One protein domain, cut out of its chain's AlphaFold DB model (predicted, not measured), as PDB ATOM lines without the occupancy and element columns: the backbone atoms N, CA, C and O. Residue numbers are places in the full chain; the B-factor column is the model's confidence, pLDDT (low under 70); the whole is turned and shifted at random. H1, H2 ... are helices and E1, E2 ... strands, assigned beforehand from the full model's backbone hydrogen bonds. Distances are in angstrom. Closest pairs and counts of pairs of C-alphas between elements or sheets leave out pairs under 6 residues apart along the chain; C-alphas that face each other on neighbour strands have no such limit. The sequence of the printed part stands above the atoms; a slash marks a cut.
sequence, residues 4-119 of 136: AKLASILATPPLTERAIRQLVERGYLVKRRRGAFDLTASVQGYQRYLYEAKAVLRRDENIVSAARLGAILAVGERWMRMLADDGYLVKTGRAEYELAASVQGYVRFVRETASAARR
ATOM      1  N   ALA A   4     -45.579 -12.791  27.122       59.41
ATOM      2  CA  ALA A   4     -45.248 -11.751  26.149       59.41
ATOM      3  C   ALA A   4     -44.320 -10.681  26.743       59.41
ATOM      4  O   ALA A   4     -43.398 -10.217  26.082       59.41
ATOM      5  N   LYS A   5     -44.524 -10.331  28.021       63.72
ATOM      6  CA  LYS A   5     -43.698  -9.346  28.724       63.72
ATOM      7  C   LYS A   5     -42.349  -9.917  29.163       63.72
ATOM      8  O   LYS A   5     -41.364  -9.194  29.185       63.72
ATOM      9  N   LEU A   6     -42.288 -11.213  29.477       60.62
ATOM     10  CA  LEU A   6     -41.032 -11.935  29.659       60.62
ATOM     11  C   LEU A   6     -40.260 -11.973  28.343       60.62
ATOM     12  O   LEU A   6     -39.094 -11.610  28.341       60.62
ATOM     13  N   ALA A   7     -40.911 -12.351  27.242       59.22
ATOM     14  CA  ALA A   7     -40.296 -12.410  25.923       59.22
ATOM     15  C   ALA A   7     -39.696 -11.057  25.534       59.22
ATOM     16  O   ALA A   7     -38.528 -11.025  25.184       59.22
ATOM     17  N   SER A   8     -40.439  -9.955  25.708       61.81
ATOM     18  CA  SER A   8     -39.952  -8.600  25.412       61.81
ATOM     19  C   SER A   8     -38.820  -8.111  26.325       61.81
ATOM     20  O   SER A   8     -38.158  -7.140  25.994       61.81
ATOM     21  N   ILE A   9     -38.646  -8.706  27.513       61.88
ATOM     22  CA  ILE A   9     -37.592  -8.315  28.468       61.88
ATOM     23  C   ILE A   9     -36.353  -9.193  28.308       61.88
ATOM     24  O   ILE A   9     -35.233  -8.703  28.417       61.88
ATOM     25  N   LEU A  10     -36.552 -10.490  28.075       58.75
ATOM     26  CA  LEU A  10     -35.469 -11.428  27.812       58.75
ATOM     27  C   LEU A  10     -34.823 -11.168  26.469       58.75
ATOM     28  O   LEU A  10     -33.648 -11.478  26.334       58.75
ATOM     29  N   ALA A  11     -35.562 -10.593  25.524       52.91
ATOM     30  CA  ALA A  11     -34.997 -10.050  24.319       52.91
ATOM     31  C   ALA A  11     -35.973  -9.057  23.647       52.91
ATOM     32  O   ALA A  11     -37.170  -9.289  23.494       52.91
ATOM     33  N   THR A  12     -35.448  -7.909  23.242       48.41
ATOM     34  CA  THR A  12     -35.995  -7.093  22.141       48.41
ATOM     35  C   THR A  12     -35.115  -7.430  20.939       48.41
ATOM     36  O   THR A  12     -34.278  -6.630  20.532       48.41
ATOM     37  N   PRO A  13     -35.111  -8.721  20.561       53.22
ATOM     38  CA  PRO A  13     -36.258  -9.408  19.938       53.22
ATOM     39  C   PRO A  13     -37.093 -10.341  20.823       53.22
ATOM     40  O   PRO A  13     -36.506 -11.201  21.463       53.22
ATOM     41  N   PRO A  14     -38.438 -10.343  20.789       64.69
ATOM     42  CA  PRO A  14     -39.204 -11.334  21.536       64.69
ATOM     43  C   PRO A  14     -38.857 -12.757  21.072       64.69
ATOM     44  O   PRO A  14     -38.922 -13.071  19.880       64.69
ATOM     45  N   LEU A  15     -38.523 -13.620  22.036       69.25
ATOM     46  CA  LEU A  15     -38.361 -15.057  21.814       69.25
ATOM     47  C   LEU A  15     -39.608 -15.625  21.127       69.25
ATOM     48  O   LEU A  15     -40.736 -15.300  21.506       69.25
ATOM     49  N   THR A  16     -39.416 -16.505  20.143       71.44
ATOM     50  CA  THR A  16     -40.553 -17.181  19.497       71.44
ATOM     51  C   THR A  16     -41.328 -18.031  20.510       71.44
ATOM     52  O   THR A  16     -40.752 -18.579  21.449       71.44
ATOM     53  N   GLU A  17     -42.640 -18.200  20.324       73.06
ATOM     54  CA  GLU A  17     -43.462 -18.972  21.270       73.06
ATOM     55  C   GLU A  17     -42.983 -20.428  21.403       73.06
ATOM     56  O   GLU A  17     -42.958 -20.994  22.499       73.06
ATOM     57  N   ARG A  18     -42.517 -21.013  20.291       77.75
ATOM     58  CA  ARG A  18     -41.890 -22.338  20.265       77.75
ATOM     59  C   ARG A  18     -40.633 -22.381  21.135       77.75
ATOM     60  O   ARG A  18     -40.481 -23.316  21.917       77.75
ATOM     61  N   ALA A  19     -39.768 -21.373  21.034       77.00
ATOM     62  CA  ALA A  19     -38.573 -21.286  21.864       77.00
ATOM     63  C   ALA A  19     -38.914 -21.103  23.344       77.00
ATOM     64  O   ALA A  19     -38.314 -21.755  24.190       77.00
ATOM     65  N   ILE A  20     -39.921 -20.286  23.668       79.50
ATOM     66  CA  ILE A  20     -40.389 -20.125  25.051       79.50
ATOM     67  C   ILE A  20     -40.830 -21.477  25.621       79.50
ATOM     68  O   ILE A  20     -40.432 -21.817  26.732       79.50
ATOM     69  N   ARG A  21     -41.605 -22.277  24.874       81.62
ATOM     70  CA  ARG A  21     -42.012 -23.621  25.327       81.62
ATOM     71  C   ARG A  21     -40.806 -24.534  25.554       81.62
ATOM     72  O   ARG A  21     -40.683 -25.089  26.640       81.62
ATOM     73  N   GLN A  22     -39.884 -24.608  24.595       83.00
ATOM     74  CA  GLN A  22     -38.683 -25.443  24.717       83.00
ATOM     75  C   GLN A  22     -37.787 -25.030  25.890       83.00
ATOM     76  O   GLN A  22     -37.257 -25.883  26.598       83.00
ATOM     77  N   LEU A  23     -37.615 -23.729  26.125       84.12
ATOM     78  CA  LEU A  23     -36.801 -23.234  27.233       84.12
ATOM     79  C   LEU A  23     -37.468 -23.481  28.595       84.12
ATOM     80  O   LEU A  23     -36.762 -23.668  29.582       84.12
ATOM     81  N   VAL A  24     -38.803 -23.515  28.664       86.19
ATOM     82  CA  VAL A  24     -39.528 -23.947  29.872       86.19
ATOM     83  C   VAL A  24     -39.346 -25.437  30.116       86.19
ATOM     84  O   VAL A  24     -39.006 -25.825  31.228       86.19
ATOM     85  N   GLU A  25     -39.546 -26.265  29.089       86.56
ATOM     86  CA  GLU A  25     -39.392 -27.724  29.181       86.56
ATOM     87  C   GLU A  25     -37.983 -28.120  29.625       86.56
ATOM     88  O   GLU A  25     -37.813 -29.029  30.431       86.56
ATOM     89  N   ARG A  26     -36.970 -27.393  29.147       83.56
ATOM     90  CA  ARG A  26     -35.565 -27.599  29.515       83.56
ATOM     91  C   ARG A  26     -35.149 -26.912  30.822       83.56
ATOM     92  O   ARG A  26     -33.988 -26.995  31.203       83.56
ATOM     93  N   GLY A  27     -36.065 -26.224  31.505       85.12
ATOM     94  CA  GLY A  27     -35.816 -25.605  32.811       85.12
ATOM     95  C   GLY A  27     -35.048 -24.277  32.789       85.12
ATOM     96  O   GLY A  27     -34.692 -23.767  33.849       85.12
ATOM     97  N   TYR A  28     -34.813 -23.675  31.620       84.88
ATOM     98  CA  TYR A  28     -34.161 -22.362  31.504       84.88
ATOM     99  C   TYR A  28     -35.117 -21.189  31.766       84.88
ATOM    100  O   TYR A  28     -34.671 -20.106  32.143       84.88
ATOM    101  N   LEU A  29     -36.427 -21.374  31.578       85.00
ATOM    102  CA  LEU A  29     -37.448 -20.389  31.952       85.00
ATOM    103  C   LEU A  29     -38.300 -20.921  33.101       85.00
ATOM    104  O   LEU A  29     -38.926 -21.975  32.995       85.00
ATOM    105  N   VAL A  30     -38.387 -20.152  34.185       85.38
ATOM    106  CA  VAL A  30     -39.093 -20.566  35.401       85.38
ATOM    107  C   VAL A  30     -40.520 -20.032  35.385       85.38
ATOM    108  O   VAL A  30     -40.782 -18.837  35.569       85.38
ATOM    109  N   LYS A  31     -41.470 -20.942  35.164       82.81
ATOM    110  CA  LYS A  31     -42.906 -20.654  35.155       82.81
ATOM    111  C   LYS A  31     -43.457 -20.698  36.583       82.81
ATOM    112  O   LYS A  31     -43.297 -21.687  37.284       82.81
ATOM    113  N   ARG A  32     -44.134 -19.627  37.008       79.88
ATOM    114  CA  ARG A  32     -44.769 -19.518  38.338       79.88
ATOM    115  C   ARG A  32     -46.236 -19.947  38.314       79.88
ATOM    116  O   ARG A  32     -46.702 -20.606  39.229       79.88
ATOM    117  N   ARG A  33     -46.976 -19.551  37.272       76.69
ATOM    118  CA  ARG A  33     -48.383 -19.931  37.034       76.69
ATOM    119  C   ARG A  33     -48.711 -19.838  35.544       76.69
ATOM    120  O   ARG A  33     -47.855 -19.449  34.747       76.69
ATOM    121  N   ARG A  34     -49.934 -20.192  35.132       71.19
ATOM    122  CA  ARG A  34     -50.349 -20.118  33.718       71.19
ATOM    123  C   ARG A  34     -50.079 -18.712  33.163       71.19
ATOM    124  O   ARG A  34     -50.528 -17.717  33.718       71.19
ATOM    125  N   GLY A  35     -49.264 -18.652  32.110       67.81
ATOM    126  CA  GLY A  35     -48.859 -17.406  31.461       67.81
ATOM    127  C   GLY A  35     -47.931 -16.497  32.271       67.81
ATOM    128  O   GLY A  35     -47.648 -15.412  31.777       67.81
ATOM    129  N   ALA A  36     -47.447 -16.892  33.459       73.94
ATOM    130  CA  ALA A  36     -46.600 -16.045  34.293       73.94
ATOM    131  C   ALA A  36     -45.244 -16.665  34.650       73.94
ATOM    132  O   ALA A  36     -45.169 -17.815  35.083       73.94
ATOM    133  N   PHE A  37     -44.196 -15.850  34.551       81.38
ATOM    134  CA  PHE A  37     -42.805 -16.252  34.745       81.38
ATOM    135  C   PHE A  37     -42.107 -15.448  35.835       81.38
ATOM    136  O   PHE A  37     -42.447 -14.280  36.073       81.38
ATOM    137  N   ASP A  38     -41.124 -16.089  36.461       83.00
ATOM    138  CA  ASP A  38     -40.142 -15.448  37.327       83.00
ATOM    139  C   ASP A  38     -39.068 -14.779  36.467       83.00
ATOM    140  O   ASP A  38     -38.340 -15.460  35.747       83.00
ATOM    141  N   LEU A  39     -38.985 -13.448  36.509       76.25
ATOM    142  CA  LEU A  39     -38.051 -12.695  35.673       76.25
ATOM    143  C   LEU A  39     -36.593 -13.027  36.008       76.25
ATOM    144  O   LEU A  39     -35.804 -13.273  35.103       76.25
ATOM    145  N   THR A  40     -36.228 -13.016  37.288       76.69
ATOM    146  CA  THR A  40     -34.829 -13.157  37.704       76.69
ATOM    147  C   THR A  40     -34.312 -14.549  37.380       76.69
ATOM    148  O   THR A  40     -33.271 -14.670  36.735       76.69
ATOM    149  N   ALA A  41     -35.072 -15.583  37.744       80.56
ATOM    150  CA  ALA A  41     -34.677 -16.959  37.472       80.56
ATOM    151  C   ALA A  41     -34.660 -17.262  35.963       80.56
ATOM    152  O   ALA A  41     -33.751 -17.926  35.475       80.56
ATOM    153  N   SER A  42     -35.611 -16.710  35.200       81.88
ATOM    154  CA  SER A  42     -35.664 -16.901  33.744       81.88
ATOM    155  C   SER A  42     -34.551 -16.164  32.989       81.88
ATOM    156  O   SER A  42     -34.044 -16.688  32.005       81.88
ATOM    157  N   VAL A  43     -34.134 -14.972  33.438       80.19
ATOM    158  CA  VAL A  43     -32.966 -14.270  32.864       80.19
ATOM    159  C   VAL A  43     -31.699 -15.095  33.082       80.19
ATOM    160  O   VAL A  43     -30.925 -15.288  32.147       80.19
ATOM    161  N   GLN A  44     -31.495 -15.598  34.301       80.38
ATOM    162  CA  GLN A  44     -30.327 -16.417  34.634       80.38
ATOM    163  C   GLN A  44     -30.314 -17.731  33.846       80.38
ATOM    164  O   GLN A  44     -29.287 -18.099  33.277       80.38
ATOM    165  N   GLY A  45     -31.456 -18.415  33.757       85.12
ATOM    166  CA  GLY A  45     -31.568 -19.645  32.982       85.12
ATOM    167  C   GLY A  45     -31.365 -19.414  31.484       85.12
ATOM    168  O   GLY A  45     -30.646 -20.177  30.844       85.12
ATOM    169  N   TYR A  46     -31.886 -18.324  30.918       82.56
ATOM    170  CA  TYR A  46     -31.645 -17.999  29.511       82.56
ATOM    171  C   TYR A  46     -30.173 -17.663  29.222       82.56
ATOM    172  O   TYR A  46     -29.625 -18.108  28.216       82.56
ATOM    173  N   GLN A  47     -29.487 -16.956  30.125       80.44
ATOM    174  CA  GLN A  47     -28.038 -16.752  30.012       80.44
ATOM    175  C   GLN A  47     -27.287 -18.084  30.018       80.44
ATOM    176  O   GLN A  47     -26.414 -18.296  29.178       80.44
ATOM    177  N   ARG A  48     -27.658 -19.004  30.916       84.06
ATOM    178  CA  ARG A  48     -27.084 -20.354  30.960       84.06
ATOM    179  C   ARG A  48     -27.301 -21.107  29.644       84.06
ATOM    180  O   ARG A  48     -26.346 -21.678  29.131       84.06
ATOM    181  N   TYR A  49     -28.501 -21.043  29.069       85.06
ATOM    182  CA  TYR A  49     -28.788 -21.608  27.748       85.06
ATOM    183  C   TYR A  49     -27.841 -21.062  26.670       85.06
ATOM    184  O   TYR A  49     -27.271 -21.844  25.915       85.06
ATOM    185  N   LEU A  50     -27.619 -19.744  26.618       81.62
ATOM    186  CA  LEU A  50     -26.715 -19.133  25.636       81.62
ATOM    187  C   LEU A  50     -25.257 -19.578  25.833       81.62
ATOM    188  O   LEU A  50     -24.548 -19.824  24.856       81.62
ATOM    189  N   TYR A  51     -24.808 -19.725  27.083       78.19
ATOM    190  CA  TYR A  51     -23.477 -20.257  27.386       78.19
ATOM    191  C   TYR A  51     -23.327 -21.725  26.973       78.19
ATOM    192  O   TYR A  51     -22.310 -22.088  26.382       78.19
ATOM    193  N   GLU A  52     -24.329 -22.559  27.243       80.38
ATOM    194  CA  GLU A  52     -24.328 -23.972  26.851       80.38
ATOM    195  C   GLU A  52     -24.406 -24.125  25.326       80.38
ATOM    196  O   GLU A  52     -23.637 -24.890  24.747       80.38
ATOM    197  N   ALA A  53     -25.241 -23.328  24.649       74.19
ATOM    198  CA  ALA A  53     -25.301 -23.281  23.191       74.19
ATOM    199  C   ALA A  53     -23.939 -22.899  22.590       74.19
ATOM    200  O   ALA A  53     -23.471 -23.555  21.661       74.19
ATOM    201  N   LYS A  54     -23.247 -21.909  23.169       67.06
ATOM    202  CA  LYS A  54     -21.876 -21.551  22.775       67.06
ATOM    203  C   LYS A  54     -20.880 -22.692  23.010       67.06
ATOM    204  O   LYS A  54     -20.007 -22.905  22.175       67.06
ATOM    205  N   ALA A  55     -20.984 -23.417  24.125       66.56
ATOM    206  CA  ALA A  55     -20.085 -24.528  24.438       66.56
ATOM    207  C   ALA A  55     -20.217 -25.688  23.436       66.56
ATOM    208  O   ALA A  55     -19.209 -26.280  23.061       66.56
ATOM    209  N   VAL A  56     -21.432 -25.957  22.948       61.75
ATOM    210  CA  VAL A  56     -21.689 -26.963  21.901       61.75
ATOM    211  C   VAL A  56     -21.087 -26.553  20.550       61.75
ATOM    212  O   VAL A  56     -20.674 -27.408  19.773       61.75
ATOM    213  N   LEU A  57     -20.986 -25.252  20.273       61.66
ATOM    214  CA  LEU A  57     -20.540 -24.728  18.978       61.66
ATOM    215  C   LEU A  57     -19.018 -24.535  18.864       61.66
ATOM    216  O   LEU A  57     -18.527 -24.165  17.804       61.66
ATOM    217  N   ARG A  58     -18.255 -24.821  19.927       55.59
ATOM    218  CA  ARG A  58     -16.800 -24.599  20.006       55.59
ATOM    219  C   ARG A  58     -15.929 -25.455  19.078       55.59
ATOM    220  O   ARG A  58     -14.713 -25.336  19.187       55.59
ATOM    221  N   ARG A  59     -16.490 -26.323  18.228       54.12
ATOM    222  CA  ARG A  59     -15.655 -27.260  17.463       54.12
ATOM    223  C   ARG A  59     -15.092 -26.717  16.151       54.12
ATOM    224  O   ARG A  59     -13.886 -26.805  16.040       54.12
ATOM    225  N   ASP A  60     -15.842 -26.076  15.248       54.62
ATOM    226  CA  ASP A  60     -15.239 -25.710  13.940       54.62
ATOM    227  C   ASP A  60     -15.865 -24.520  13.174       54.62
ATOM    228  O   ASP A  60     -15.316 -24.090  12.164       54.62
ATOM    229  N   GLU A  61     -16.977 -23.926  13.624       63.31
ATOM    230  CA  GLU A  61     -17.637 -22.836  12.879       63.31
ATOM    231  C   GLU A  61     -17.558 -21.503  13.631       63.31
ATOM    232  O   GLU A  61     -18.339 -21.232  14.545       63.31
ATOM    233  N   ASN A  62     -16.618 -20.651  13.220       80.00
ATOM    234  CA  ASN A  62     -16.525 -19.271  13.709       80.00
ATOM    235  C   ASN A  62     -17.537 -18.348  13.005       80.00
ATOM    236  O   ASN A  62     -17.965 -17.338  13.556       80.00
ATOM    237  N   ILE A  63     -17.947 -18.720  11.789       86.69
ATOM    238  CA  ILE A  63     -18.922 -17.999  10.973       86.69
ATOM    239  C   ILE A  63     -20.158 -18.875  10.799       86.69
ATOM    240  O   ILE A  63     -20.055 -20.045  10.442       86.69
ATOM    241  N   VAL A  64     -21.333 -18.300  11.043       87.38
ATOM    242  CA  VAL A  64     -22.624 -18.979  10.915       87.38
ATOM    243  C   VAL A  64     -23.590 -18.163  10.062       87.38
ATOM    244  O   VAL A  64     -23.542 -16.932  10.029       87.38
ATOM    245  N   SER A  65     -24.522 -18.848   9.401       88.38
ATOM    246  CA  SER A  65     -25.593 -18.185   8.656       88.38
ATOM    247  C   SER A  65     -26.583 -17.476   9.585       88.38
ATOM    248  O   SER A  65     -26.782 -17.871  10.738       88.38
ATOM    249  N   ALA A  66     -27.286 -16.473   9.055       85.56
ATOM    250  CA  ALA A  66     -28.365 -15.765   9.746       85.56
ATOM    251  C   ALA A  66     -29.425 -16.719  10.321       85.56
ATOM    252  O   ALA A  66     -29.895 -16.526  11.440       85.56
ATOM    253  N   ALA A  67     -29.778 -17.765   9.565       84.44
ATOM    254  CA  ALA A  67     -30.754 -18.767   9.983       84.44
ATOM    255  C   ALA A  67     -30.242 -19.595  11.170       84.44
ATOM    256  O   ALA A  67     -30.972 -19.803  12.141       84.44
ATOM    257  N   ARG A  68     -28.974 -20.026  11.125       85.12
ATOM    258  CA  ARG A  68     -28.357 -20.800  12.208       85.12
ATOM    259  C   ARG A  68     -28.188 -19.950  13.464       85.12
ATOM    260  O   ARG A  68     -28.562 -20.397  14.546       85.12
ATOM    261  N   LEU A  69     -27.712 -18.714  13.328       86.75
ATOM    262  CA  LEU A  69     -27.584 -17.795  14.458       86.75
ATOM    263  C   LEU A  69     -28.949 -17.425  15.053       86.75
ATOM    264  O   LEU A  69     -29.108 -17.461  16.267       86.75
ATOM    265  N   GLY A  70     -29.963 -17.168  14.222       84.44
ATOM    266  CA  GLY A  70     -31.332 -16.924  14.682       84.44
ATOM    267  C   GLY A  70     -31.910 -18.104  15.467       84.44
ATOM    268  O   GLY A  70     -32.541 -17.902  16.501       84.44
ATOM    269  N   ALA A  71     -31.628 -19.341  15.046       82.81
ATOM    270  CA  ALA A  71     -32.019 -20.537  15.790       82.81
ATOM    271  C   ALA A  71     -31.296 -20.657  17.146       82.81
ATOM    272  O   ALA A  71     -31.934 -20.996  18.139       82.81
ATOM    273  N   ILE A  72     -29.996 -20.338  17.202       83.94
ATOM    274  CA  ILE A  72     -29.186 -20.350  18.437       83.94
ATOM    275  C   ILE A  72     -29.669 -19.291  19.429       83.94
ATOM    276  O   ILE A  72     -29.792 -19.550  20.623       83.94
ATOM    277  N   LEU A  73     -29.940 -18.085  18.938       83.88
ATOM    278  CA  LEU A  73     -30.423 -16.980  19.758       83.88
ATOM    279  C   LEU A  73     -31.933 -17.087  20.026       83.88
ATOM    280  O   LEU A  73     -32.457 -16.385  20.886       83.88
ATOM    281  N   ALA A  74     -32.631 -17.987  19.331       81.12
ATOM    282  CA  ALA A  74     -34.082 -18.143  19.347       81.12
ATOM    283  C   ALA A  74     -34.862 -16.874  18.934       81.12
ATOM    284  O   ALA A  74     -35.970 -16.617  19.424       81.12
ATOM    285  N   VAL A  75     -34.302 -16.107  17.996       80.75
ATOM    286  CA  VAL A  75     -34.851 -14.845  17.475       80.75
ATOM    287  C   VAL A  75     -35.156 -14.940  15.978       80.75
ATOM    288  O   VAL A  75     -34.537 -15.704  15.240       80.75
ATOM    289  N   GLY A  76     -36.132 -14.158  15.516       79.44
ATOM    290  CA  GLY A  76     -36.521 -14.118  14.102       79.44
ATOM    291  C   GLY A  76     -35.571 -13.302  13.213       79.44
ATOM    292  O   GLY A  76     -34.807 -12.463  13.684       79.44
ATOM    293  N   GLU A  77     -35.676 -13.479  11.895       78.56
ATOM    294  CA  GLU A  77     -34.772 -12.857  10.914       78.56
ATOM    295  C   GLU A  77     -34.839 -11.318  10.882       78.56
ATOM    296  O   GLU A  77     -33.812 -10.645  10.824       78.56
ATOM    297  N   ARG A  78     -36.039 -10.728  10.984       80.06
ATOM    298  CA  ARG A  78     -36.208  -9.260  11.057       80.06
ATOM    299  C   ARG A  78     -35.372  -8.645  12.184       80.06
ATOM    300  O   ARG A  78     -34.839  -7.549  12.066       80.06
ATOM    301  N   TRP A  79     -35.276  -9.378  13.274       78.19
ATOM    302  CA  TRP A  79     -34.629  -8.970  14.501       78.19
ATOM    303  C   TRP A  79     -33.127  -9.229  14.499       78.19
ATOM    304  O   TRP A  79     -32.370  -8.416  15.013       78.19
ATOM    305  N   MET A  80     -32.693 -10.300  13.838       85.06
ATOM    306  CA  MET A  80     -31.289 -10.514  13.483       85.06
ATOM    307  C   MET A  80     -30.702  -9.339  12.693       85.06
ATOM    308  O   MET A  80     -29.529  -9.018  12.849       85.06
ATOM    309  N   ARG A  81     -31.496  -8.688  11.832       83.25
ATOM    310  CA  ARG A  81     -31.043  -7.487  11.113       83.25
ATOM    311  C   ARG A  81     -30.899  -6.302  12.060       83.25
ATOM    312  O   ARG A  81     -29.814  -5.755  12.146       83.25
ATOM    313  N   MET A  82     -31.938  -6.010  12.839       85.31
ATOM    314  CA  MET A  82     -31.925  -4.904  13.803       85.31
ATOM    315  C   MET A  82     -30.780  -5.012  14.815       85.31
ATOM    316  O   MET A  82     -30.033  -4.065  14.989       85.31
ATOM    317  N   LEU A  83     -30.574  -6.186  15.420       86.62
ATOM    318  CA  LEU A  83     -29.474  -6.390  16.364       86.62
ATOM    319  C   LEU A  83     -28.092  -6.244  15.710       86.62
ATOM    320  O   LEU A  83     -27.131  -5.898  16.390       86.62
ATOM    321  N   ALA A  84     -27.971  -6.543  14.415       87.69
ATOM    322  CA  ALA A  84     -26.738  -6.302  13.675       87.69
ATOM    323  C   ALA A  84     -26.532  -4.805  13.413       87.69
ATOM    324  O   ALA A  84     -25.421  -4.314  13.570       87.69
ATOM    325  N   ASP A  85     -27.602  -4.096  13.052       87.38
ATOM    326  CA  ASP A  85     -27.578  -2.656  12.788       87.38
ATOM    327  C   ASP A  85     -27.279  -1.859  14.076       87.38
ATOM    328  O   ASP A  85     -26.514  -0.899  14.045       87.38
ATOM    329  N   ASP A  86     -27.774  -2.332  15.224       84.88
ATOM    330  CA  ASP A  86     -27.495  -1.782  16.560       84.88
ATOM    331  C   ASP A  86     -26.115  -2.208  17.121       84.88
ATOM    332  O   ASP A  86     -25.732  -1.827  18.230       84.88
ATOM    333  N   GLY A  87     -25.351  -3.023  16.381       87.25
ATOM    334  CA  GLY A  87     -23.991  -3.437  16.746       87.25
ATOM    335  C   GLY A  87     -23.895  -4.542  17.807       87.25
ATOM    336  O   GLY A  87     -22.821  -4.771  18.363       87.25
ATOM    337  N   TYR A  88     -24.990  -5.245  18.102       87.69
ATOM    338  CA  TYR A  88     -24.992  -6.403  19.005       87.69
ATOM    339  C   TYR A  88     -24.639  -7.721  18.307       87.69
ATOM    340  O   TYR A  88     -24.242  -8.670  18.981       87.69
ATOM    341  N   LEU A  89     -24.773  -7.799  16.980       90.69
ATOM    342  CA  LEU A  89     -24.322  -8.940  16.176       90.69
ATOM    343  C   LEU A  89     -23.230  -8.498  15.206       90.69
ATOM    344  O   LEU A  89     -23.336  -7.449  14.575       90.69
ATOM    345  N   VAL A  90     -22.203  -9.327  15.047       90.69
ATOM    346  CA  VAL A  90     -21.058  -9.040  14.180       90.69
ATOM    347  C   VAL A  90     -21.272  -9.729  12.839       90.69
ATOM    348  O   VAL A  90     -21.136 -10.946  12.739       90.69
ATOM    349  N   LYS A  91     -21.623  -8.958  11.804       90.25
ATOM    350  CA  LYS A  91     -21.692  -9.455  10.422       90.25
ATOM    351  C   LYS A  91     -20.292  -9.600   9.834       90.25
ATOM    352  O   LYS A  91     -19.487  -8.681   9.929       90.25
ATOM    353  N   THR A  92     -20.047 -10.719   9.163       86.75
ATOM    354  CA  THR A  92     -18.802 -10.986   8.420       86.75
ATOM    355  C   THR A  92     -19.014 -11.019   6.910       86.75
ATOM    356  O   THR A  92     -18.059 -10.874   6.155       86.75
ATOM    357  N   GLY A  93     -20.261 -11.172   6.460       81.19
ATOM    358  CA  GLY A  93     -20.608 -11.299   5.048       81.19
ATOM    359  C   GLY A  93     -22.105 -11.136   4.797       81.19
ATOM    360  O   GLY A  93     -22.872 -10.677   5.655       81.19
ATOM    361  N   ARG A  94     -22.557 -11.518   3.598       80.25
ATOM    362  CA  ARG A  94     -23.978 -11.442   3.233       80.25
ATOM    363  C   ARG A  94     -24.760 -12.516   3.990       80.25
ATOM    364  O   ARG A  94     -24.772 -13.670   3.591       80.25
ATOM    365  N   ALA A  95     -25.452 -12.097   5.050       81.88
ATOM    366  CA  ALA A  95     -26.199 -12.975   5.960       81.88
ATOM    367  C   ALA A  95     -25.317 -13.971   6.742       81.88
ATOM    368  O   ALA A  95     -25.798 -15.018   7.175       81.88
ATOM    369  N   GLU A  96     -24.056 -13.606   6.967       88.62
ATOM    370  CA  GLU A  96     -23.088 -14.367   7.754       88.62
ATOM    371  C   GLU A  96     -22.635 -13.565   8.966       88.62
ATOM    372  O   GLU A  96     -22.489 -12.339   8.898       88.62
ATOM    373  N   TYR A  97     -22.431 -14.270  10.071       90.81
ATOM    374  CA  TYR A  97     -22.167 -13.675  11.368       90.81
ATOM    375  C   TYR A  97     -21.047 -14.404  12.088       90.81
ATOM    376  O   TYR A  97     -21.028 -15.634  12.117       90.81
ATOM    377  N   GLU A  98     -20.174 -13.641  12.740       89.88
ATOM    378  CA  GLU A  98     -19.206 -14.205  13.669       89.88
ATOM    379  C   GLU A  98     -19.955 -14.633  14.933       89.88
ATOM    380  O   GLU A  98     -20.609 -13.827  15.605       89.88
ATOM    381  N   LEU A  99     -19.934 -15.932  15.210       86.69
ATOM    382  CA  LEU A  99     -20.785 -16.550  16.212       86.69
ATOM    383  C   LEU A  99     -20.435 -16.080  17.627       86.69
ATOM    384  O   LEU A  99     -21.331 -15.754  18.412       86.69
ATOM    385  N   ALA A 100     -19.152 -16.086  17.988       83.88
ATOM    386  CA  ALA A 100     -18.731 -15.895  19.367       83.88
ATOM    387  C   ALA A 100     -19.014 -14.470  19.864       83.88
ATOM    388  O   ALA A 100     -19.535 -14.308  20.976       83.88
ATOM    389  N   ALA A 101     -18.707 -13.470  19.045       85.88
ATOM    390  CA  ALA A 101     -18.946 -12.055  19.273       85.88
ATOM    391  C   ALA A 101     -20.433 -11.733  19.172       85.88
ATOM    392  O   ALA A 101     -20.938 -11.009  20.024       85.88
ATOM    393  N   SER A 102     -21.168 -12.329  18.227       89.38
ATOM    394  CA  SER A 102     -22.621 -12.130  18.141       89.38
ATOM    395  C   SER A 102     -23.357 -12.674  19.367       89.38
ATOM    396  O   SER A 102     -24.247 -12.015  19.901       89.38
ATOM    397  N   VAL A 103     -22.966 -13.843  19.883       85.94
ATOM    398  CA  VAL A 103     -23.528 -14.375  21.138       85.94
ATOM    399  C   VAL A 103     -23.169 -13.474  22.320       85.94
ATOM    400  O   VAL A 103     -24.022 -13.201  23.163       85.94
ATOM    401  N   GLN A 104     -21.929 -12.983  22.400       84.56
ATOM    402  CA  GLN A 104     -21.514 -12.068  23.470       84.56
ATOM    403  C   GLN A 104     -22.266 -10.733  23.424       84.56
ATOM    404  O   GLN A 104     -22.751 -10.273  24.460       84.56
ATOM    405  N   GLY A 105     -22.393 -10.132  22.243       87.69
ATOM    406  CA  GLY A 105     -23.137  -8.895  22.043       87.69
ATOM    407  C   GLY A 105     -24.619  -9.076  22.354       87.69
ATOM    408  O   GLY A 105     -25.197  -8.267  23.076       87.69
ATOM    409  N   TYR A 106     -25.210 -10.204  21.963       85.50
ATOM    410  CA  TYR A 106     -26.578 -10.529  22.344       85.50
ATOM    411  C   TYR A 106     -26.748 -10.729  23.860       85.50
ATOM    412  O   TYR A 106     -27.691 -10.213  24.452       85.50
ATOM    413  N   VAL A 107     -25.810 -11.389  24.549       82.81
ATOM    414  CA  VAL A 107     -25.832 -11.464  26.024       82.81
ATOM    415  C   VAL A 107     -25.774 -10.064  26.648       82.81
ATOM    416  O   VAL A 107     -26.488  -9.802  27.622       82.81
ATOM    417  N   ARG A 108     -24.963  -9.151  26.094       84.06
ATOM    418  CA  ARG A 108     -24.907  -7.746  26.532       84.06
ATOM    419  C   ARG A 108     -26.271  -7.075  26.377       84.06
ATOM    420  O   ARG A 108     -26.794  -6.534  27.349       84.06
ATOM    421  N   PHE A 109     -26.875  -7.215  25.204       84.38
ATOM    422  CA  PHE A 109     -28.203  -6.709  24.888       84.38
ATOM    423  C   PHE A 109     -29.283  -7.188  25.881       84.38
ATOM    424  O   PHE A 109     -30.059  -6.386  26.410       84.38
ATOM    425  N   VAL A 110     -29.302  -8.485  26.210       78.31
ATOM    426  CA  VAL A 110     -30.244  -9.052  27.193       78.31
ATOM    427  C   VAL A 110     -30.036  -8.442  28.581       78.31
ATOM    428  O   VAL A 110     -31.004  -8.125  29.274       78.31
ATOM    429  N   ARG A 111     -28.781  -8.246  29.008       77.62
ATOM    430  CA  ARG A 111     -28.464  -7.628  30.310       77.62
ATOM    431  C   ARG A 111     -28.907  -6.169  30.370       77.62
ATOM    432  O   ARG A 111     -29.483  -5.760  31.381       77.62
ATOM    433  N   GLU A 112     -28.662  -5.404  29.312       80.06
ATOM    434  CA  GLU A 112     -29.078  -4.003  29.192       80.06
ATOM    435  C   GLU A 112     -30.608  -3.886  29.216       80.06
ATOM    436  O   GLU A 112     -31.158  -3.152  30.041       80.06
ATOM    437  N   THR A 113     -31.306  -4.697  28.417       73.00
ATOM    438  CA  THR A 113     -32.777  -4.727  28.352       73.00
ATOM    439  C   THR A 113     -33.397  -5.132  29.692       73.00
ATOM    440  O   THR A 113     -34.317  -4.474  30.185       73.00
ATOM    441  N   ALA A 114     -32.864  -6.169  30.345       68.19
ATOM    442  CA  ALA A 114     -33.329  -6.597  31.661       68.19
ATOM    443  C   ALA A 114     -33.086  -5.526  32.740       68.19
ATOM    444  O   ALA A 114     -33.924  -5.341  33.626       68.19
ATOM    445  N   SER A 115     -31.971  -4.797  32.659       70.56
ATOM    446  CA  SER A 115     -31.658  -3.694  33.577       70.56
ATOM    447  C   SER A 115     -32.594  -2.503  33.361       70.56
ATOM    448  O   SER A 115     -33.122  -1.954  34.330       70.56
ATOM    449  N   ALA A 116     -32.874  -2.146  32.106       69.12
ATOM    450  CA  ALA A 116     -33.844  -1.112  31.752       69.12
ATOM    451  C   ALA A 116     -35.266  -1.479  32.217       69.12
ATOM    452  O   ALA A 116     -35.978  -0.643  32.772       69.12
ATOM    453  N   ALA A 117     -35.659  -2.749  32.087       64.00
ATOM    454  CA  ALA A 117     -36.952  -3.241  32.558       64.00
ATOM    455  C   ALA A 117     -37.111  -3.157  34.087       64.00
ATOM    456  O   ALA A 117     -38.215  -2.909  34.572       64.00
ATOM    457  N   ARG A 118     -36.018  -3.326  34.846       62.47
ATOM    458  CA  ARG A 118     -35.991  -3.141  36.310       62.47
ATOM    459  C   ARG A 118     -36.056  -1.670  36.726       62.47
ATOM    460  O   ARG A 118     -36.548  -1.378  37.808       62.47
ATOM    461  N   ARG A 119     -35.564  -0.761  35.879       58.12
ATOM    462  CA  ARG A 119     -35.495   0.685  36.141       58.12
ATOM    463  C   ARG A 119     -36.767   1.457  35.801       58.12
ATOM    464  O   ARG A 119     -36.778   2.661  36.025       58.12
TER     465      ARG A 119
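Overview. This is residues 4 to 119 of the 136 residues of an uncharacterized protein of Hyphomicrobium sp. (UniProt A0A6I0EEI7). Two long helices, H3 and H6, lie side by side and run opposite ways, and the shorter parts lie over one side of this pair in two groups: H1 and H2 towards one end, H4, H5 and a small sheet of three strands towards the other. E1, paired with a short stretch after it, lies at the far end from the sheet. The printed part has 116 residues with six named helices and four named strands, in the order H1 H2 E1 H3 E2 H4 H5 E3 E4 H6; the sheet runs E2, E4, E3, antiparallel, and the class is mostly helix. The whole is compact, with a radius of gyration of the C-alphas of 13.7 A and spans of 43 by 29 by 20 A.

Along the chain. Find C-alpha 4 at (-45.248, -11.751, 26.149), where H1 begins and runs to residue 10. H2 is residues 17 to 25, and E1 is residues 31 to 33. From C-alpha 39 at (-38.051, -12.695, 35.673), H3 runs 25.7 A to residue 56. Next come E2, residues 63 to 65, H4, residues 66 to 73, H5, residues 77 to 85, E3, residues 90 to 93, and E4, residues 96 to 98. H6, residues 99 to 118, runs 28.5 A and ends at C-alpha 118, (-35.991, -3.141, 36.310).

Arrangement. Look first at H3 and H6, which touch at a shallow tilt of 2 degrees, opposite ways; their closest C-alphas, of Gln 47 and Val 107, are 7.0 A apart. H1 touches H6, with residues 110 to 117 of H6 alone, at a steep tilt of 60 degrees; the closest C-alphas are Ile 9 and Ala 114, 5.6 A. H2 is close to H3 but not clearly touching, with Leu 23 and Tyr 46 closest at 7.7 A between C-alphas. E1 pairs with no named strand; its residues 31 to 33 pair antiparallel with residues 36 to 37. H4 touches H5 about perpendicular, at 88 degrees, with the C-alphas of Gly 70 and Met 80 closest at 6.5 A. In the sheet, N 64 and O 97 of E2 and E4 are 2.9 A apart, within hydrogen-bond range, as are N 98 and O 90 of the hairpin E3 and E4, 2.9 A. E2, H4, H5 and E3 form a split strand-helix-strand unit, two strands of one sheet that are not neighbours, with helices between them along the chain and E4 between them in the sheet, and its crossover is right-handed. H4 stands up from the sheet over E2, at a height over the sheet of 7.8 A, and H5 only grazes the sheet. In the six helices every O i to N i+4 pair is within hydrogen-bond range.

Size, cuts and confidence. The two C-alphas farthest apart, of Arg 33 and Gly 93, are 43.2 A from each other. The printed part has no cut, and no link is long. Mean pLDDT of the printed part is 77.9; look for values under 70 at residues 4 to 15, 35, 54 to 61, 114 and 116 to 119.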